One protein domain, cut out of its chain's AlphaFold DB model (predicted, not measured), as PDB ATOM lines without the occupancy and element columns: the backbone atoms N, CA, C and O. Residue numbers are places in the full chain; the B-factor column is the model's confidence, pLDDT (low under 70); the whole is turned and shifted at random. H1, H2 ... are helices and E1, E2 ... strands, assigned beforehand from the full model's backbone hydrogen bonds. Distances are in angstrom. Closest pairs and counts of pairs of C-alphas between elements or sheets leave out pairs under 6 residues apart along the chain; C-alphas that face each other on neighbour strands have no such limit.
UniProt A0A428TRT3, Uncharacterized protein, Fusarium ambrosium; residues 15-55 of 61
ATOM      1  N   VAL A  15      84.882 101.843 126.037       87.69
ATOM      2  CA  VAL A  15      85.578 102.276 127.252       87.69
ATOM      3  C   VAL A  15      86.637 101.258 127.617       87.69
ATOM      4  O   VAL A  15      86.352 100.075 127.779       87.69
ATOM      5  N   PHE A  16      87.862 101.744 127.769       87.69
ATOM      6  CA  PHE A  16      88.995 100.966 128.243       87.69
ATOM      7  C   PHE A  16      89.319 101.420 129.657       87.69
ATOM      8  O   PHE A  16      89.758 102.554 129.847       87.69
ATOM      9  N   THR A  17      89.083 100.561 130.644       86.38
ATOM     10  CA  THR A  17      89.389 100.840 132.050       86.38
ATOM     11  C   THR A  17      90.754 100.282 132.427       86.38
ATOM     12  O   THR A  17      91.118  99.184 132.016       86.38
ATOM     13  N   SER A  18      91.492 101.009 133.260       87.25
ATOM     14  CA  SER A  18      92.653 100.451 133.952       87.25
ATOM     15  C   SER A  18      92.215  99.385 134.959       87.25
ATOM     16  O   SER A  18      91.090  99.418 135.463       87.25
ATOM     17  N   GLY A  19      93.136  98.483 135.309       85.06
ATOM     18  CA  GLY A  19      92.936  97.560 136.423       85.06
ATOM     19  C   GLY A  19      92.578  98.314 137.708       85.06
ATOM     20  O   GLY A  19      93.113  99.391 137.985       85.06
ATOM     21  N   ALA A  20      91.646  97.757 138.474       85.56
ATOM     22  CA  ALA A  20      91.158  98.342 139.713       85.56
ATOM     23  C   ALA A  20      91.609  97.509 140.917       85.56
ATOM     24  O   ALA A  20      91.719  96.288 140.847       85.56
ATOM     25  N   ILE A  21      91.855  98.195 142.030       90.25
ATOM     26  CA  ILE A  21      92.191  97.599 143.326       90.25
ATOM     27  C   ILE A  21      91.154  98.024 144.365       90.25
ATOM     28  O   ILE A  21      90.484  99.045 144.188       90.25
ATOM     29  N   ALA A  22      91.026  97.260 145.452       92.69
ATOM     30  CA  ALA A  22      90.071  97.500 146.535       92.69
ATOM     31  C   ALA A  22      90.478  98.700 147.414       92.69
ATOM     32  O   ALA A  22      90.694  98.580 148.614       92.69
ATOM     33  N   GLN A  23      90.637  99.874 146.807       91.19
ATOM     34  CA  GLN A  23      91.117 101.080 147.469       91.19
ATOM     35  C   GLN A  23      89.944 101.957 147.914       91.19
ATOM     36  O   GLN A  23      89.008 102.207 147.150       91.19
ATOM     37  N   ASP A  24      89.987 102.474 149.135       89.00
ATOM     38  CA  ASP A  24      89.105 103.543 149.599       89.00
ATOM     39  C   ASP A  24      89.446 104.841 148.835       89.00
ATOM     40  O   ASP A  24      90.611 105.254 148.795       89.00
ATOM     41  N   PRO A  25      88.467 105.503 148.187       82.25
ATOM     42  CA  PRO A  25      88.752 106.658 147.344       82.25
ATOM     43  C   PRO A  25      89.042 107.922 148.169       82.25
ATOM     44  O   PRO A  25      89.590 108.887 147.641       82.25
ATOM     45  N   THR A  26      88.685 107.910 149.453       88.44
ATOM     46  CA  THR A  26      88.881 108.991 150.420       88.44
ATOM     47  C   THR A  26      90.271 108.913 151.033       88.44
ATOM     48  O   THR A  26      90.972 109.922 151.100       88.44
ATOM     49  N   THR A  27      90.681 107.723 151.480       91.12
ATOM     50  CA  THR A  27      91.964 107.537 152.184       91.12
ATOM     51  C   THR A  27      93.110 107.161 151.249       91.12
ATOM     52  O   THR A  27      94.279 107.363 151.581       91.12
ATOM     53  N   GLY A  28      92.794 106.614 150.074       87.69
ATOM     54  CA  GLY A  28      93.783 106.084 149.144       87.69
ATOM     55  C   GLY A  28      94.442 104.784 149.610       87.69
ATOM     56  O   GLY A  28      95.419 104.364 148.999       87.69
ATOM     57  N   GLN A  29      93.944 104.164 150.682       93.50
ATOM     58  CA  GLN A  29      94.449 102.896 151.207       93.50
ATOM     59  C   GLN A  29      93.594 101.729 150.721       93.50
ATOM     60  O   GLN A  29      92.423 101.909 150.388       93.50
ATOM     61  N   VAL A  30      94.172 100.529 150.689       92.50
ATOM     62  CA  VAL A  30      93.396  99.298 150.496       92.50
ATOM     63  C   VAL A  30      92.452  99.139 151.687       92.50
ATOM     64  O   VAL A  30      92.852  99.401 152.820       92.50
ATOM     65  N   ILE A  31      91.197  98.777 151.425       94.31
ATOM     66  CA  ILE A  31      90.220  98.540 152.491       94.31
ATOM     67  C   ILE A  31      90.623  97.307 153.308       94.31
ATOM     68  O   ILE A  31      91.161  96.342 152.765       94.31
ATOM     69  N   ASP A  32      90.342  97.316 154.606       95.00
ATOM     70  CA  ASP A  32      90.417  96.095 155.409       95.00
ATOM     71  C   ASP A  32      89.261  95.156 155.035       95.00
ATOM     72  O   ASP A  32      88.166  95.615 154.703       95.00
ATOM     73  N   GLY A  33      89.509  93.847 155.082       93.81
ATOM     74  CA  GLY A  33      88.534  92.819 154.723       93.81
ATOM     75  C   GLY A  33      89.193  91.578 154.130       93.81
ATOM     76  O   GLY A  33      90.420  91.499 154.002       93.81
ATOM     77  N   ASP A  34      88.361  90.608 153.797       96.06
ATOM     78  CA  ASP A  34      88.704  89.421 153.044       96.06
ATOM     79  C   ASP A  34      88.480  89.619 151.531       96.06
ATOM     80  O   ASP A  34      88.346  90.731 151.008       96.06
ATOM     81  N   ILE A  35      88.534  88.510 150.796       94.00
ATOM     82  CA  ILE A  35      88.435  88.517 149.341       94.00
ATOM     83  C   ILE A  35      87.053  88.945 148.835       94.00
ATOM     84  O   ILE A  35      86.975  89.540 147.758       94.00
ATOM     85  N   GLU A  36      85.978  88.668 149.573       95.19
ATOM     86  CA  GLU A  36      84.617  89.056 149.205       95.19
ATOM     87  C   GLU A  36      84.486  90.577 149.283       95.19
ATOM     88  O   GLU A  36      84.136  91.215 148.285       95.19
ATOM     89  N   GLU A  37      84.903  91.185 150.400       94.56
ATOM     90  CA  GLU A  37      84.839  92.643 150.552       94.56
ATOM     91  C   GLU A  37      85.750  93.371 149.554       94.56
ATOM     92  O   GLU A  37      85.377  94.412 148.995       94.56
ATOM     93  N   HIS A  38      86.932  92.816 149.264       93.00
ATOM     94  CA  HIS A  38      87.831  93.372 148.246       93.00
ATOM     95  C   HIS A  38      87.231  93.290 146.840       93.00
ATOM     96  O   HIS A  38      87.331  94.252 146.071       93.00
ATOM     97  N   THR A  39      86.579  92.175 146.508       91.69
ATOM     98  CA  THR A  39      85.937  91.966 145.201       91.69
ATOM     99  C   THR A  39      84.767  92.926 145.007       91.69
ATOM    100  O   THR A  39      84.681  93.589 143.967       91.69
ATOM    101  N   ASP A  40      83.917  93.073 146.021       90.31
ATOM    102  CA  ASP A  40      82.787  94.001 145.990       90.31
ATOM    103  C   ASP A  40      83.259  95.442 145.781       90.31
ATOM    104  O   ASP A  40      82.720  96.183 144.948       90.31
ATOM    105  N   ARG A  41      84.332  95.843 146.473       89.31
ATOM    106  CA  ARG A  41      84.897  97.189 146.342       89.31
ATOM    107  C   ARG A  41      85.440  97.470 144.943       89.31
ATOM    108  O   ARG A  41      85.197  98.561 144.417       89.31
ATOM    109  N   VAL A  42      86.157  96.517 144.346       87.31
ATOM    110  CA  VAL A  42      86.665  96.621 142.967       87.31
ATOM    111  C   VAL A  42      85.507  96.753 141.979       87.31
ATOM    112  O   VAL A  42      85.559  97.591 141.075       87.31
ATOM    113  N   HIS A  43      84.432  95.990 142.185       69.44
ATOM    114  CA  HIS A  43      83.278  95.994 141.293       69.44
ATOM    115  C   HIS A  43      82.553  97.348 141.263       69.44
ATOM    116  O   HIS A  43      82.159  97.821 140.197       69.44
ATOM    117  N   VAL A  44      82.452  98.022 142.413       60.09
ATOM    118  CA  VAL A  44      81.880  99.379 142.507       60.09
ATOM    119  C   VAL A  44      82.728 100.411 141.752       60.09
ATOM    120  O   VAL A  44      82.203 101.424 141.293       60.09
ATOM    121  N   TRP A  45      84.034 100.176 141.602       57.12
ATOM    122  CA  TRP A  45      84.944 101.126 140.959       57.12
ATOM    123  C   TRP A  45      84.984 101.007 139.428       57.12
ATOM    124  O   TRP A  45      85.251 101.998 138.750       57.12
ATOM    125  N   ALA A  46      84.661  99.832 138.879       56.22
ATOM    126  CA  ALA A  46      84.569  99.610 137.433       56.22
ATOM    127  C   ALA A  46      83.348 100.291 136.779       56.22
ATOM    128  O   ALA A  46      83.326 100.467 135.565       56.22
ATOM    129  N   ALA A  47      82.362 100.740 137.564       53.78
ATOM    130  CA  ALA A  47      81.174 101.460 137.091       53.78
ATOM    131  C   ALA A  47      81.449 102.948 136.767       53.78
ATOM    132  O   ALA A  47      80.623 103.831 137.018       53.78
ATOM    133  N   ALA A  48      82.643 103.259 136.262       47.47
ATOM    134  CA  ALA A  48      83.035 104.620 135.942       47.47
ATOM    135  C   ALA A  48      82.299 105.120 134.683       47.47
ATOM    136  O   ALA A  48      82.687 104.804 133.565       47.47
ATOM    137  N   GLN A  49      81.308 105.985 134.927       57.16
ATOM    138  CA  GLN A  49      80.678 106.949 134.008       57.16
ATOM    139  C   GLN A  49      79.797 106.347 132.903       57.16
ATOM    140  O   GLN A  49      80.299 105.872 131.901       57.16
ATOM    141  N   ASP A  50      78.473 106.437 133.079       62.97
ATOM    142  CA  ASP A  50      77.401 106.142 132.102       62.97
ATOM    143  C   ASP A  50      77.330 104.733 131.485       62.97
ATOM    144  O   ASP A  50      76.374 104.455 130.766       62.97
ATOM    145  N   PHE A  51      78.247 103.822 131.820       70.44
ATOM    146  CA  PHE A  51      78.170 102.410 131.436       70.44
ATOM    147  C   PHE A  51      77.661 101.528 132.579       70.44
ATOM    148  O   PHE A  51      77.961 101.729 133.759       70.44
ATOM    149  N   THR A  52      76.887 100.520 132.207       75.94
ATOM    150  CA  THR A  52      76.277  99.522 133.083       75.94
ATOM    151  C   THR A  52      77.031  98.196 133.009       75.94
ATOM    152  O   THR A  52      77.749  97.908 132.052       75.94
ATOM    153  N   ARG A  53      76.857  97.341 134.027       74.69
ATOM    154  CA  ARG A  53      77.496  96.014 134.076       74.69
ATOM    155  C   ARG A  53      77.144  95.144 132.859       74.69
ATOM    156  O   ARG A  53      77.969  94.341 132.438       74.69
ATOM    157  N   ASP A  54      75.952  95.323 132.297       83.56
ATOM    158  CA  ASP A  54      75.464  94.559 131.143       83.56
ATOM    159  C   ASP A  54      76.150  94.950 129.821       83.56
ATOM    160  O   ASP A  54      76.033  94.235 128.827       83.56
ATOM    161  N   GLU A  55      76.899  96.055 129.801       85.44
ATOM    162  CA  GLU A  55      77.623  96.541 128.619       85.44
ATOM    163  C   GLU A  55      79.085  96.068 128.584       85.44
ATOM    164  O   GLU A  55      79.815  96.355 127.632       85.44
TER     165      GLU A  55
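AT A GLANCE: This is residues 15 to 55 of the 61 residues of an uncharacterized protein of Fusarium ambrosium (UniProt A0A428TRT3). What shape is this? It has little regular structure: one chain loop goes out from the short strand E1 through a long winding stretch, residues 18 to 34, and folds back as the single helix H1, whose last residue comes near E1. How large and ordered is it? The printed part has 41 residues, one named strand then one named helix, mostly helix, with 15 residues in named elements; it is only just loose, close to compact, radius of gyration of the C-alphas 11.0 A, spans 29 by 20 by 14 A.

IN THESE COORDINATES: Where is E1? It is residues 15 to 17, from C-alpha 15 at (85.578, 102.276, 127.252). Where is H1? It is residues 35 to 46, 16.7 A long, ending at C-alpha 46 at (84.569, 99.610, 137.433).

HOW THE PARTS SIT: How near are E1 and H1? Their closest C-alphas, of Thr 17 and Ala 46, are 7.3 A apart. What of the backbone? E1 pairs with no named strand; in H1 every O i to N i+4 pair is within hydrogen-bond range.

THE WHOLE: Any cut or long link? The printed part has no cut, and E1 to H1 is a long link. Where is confidence low? Residues 43 to 50 are under 70.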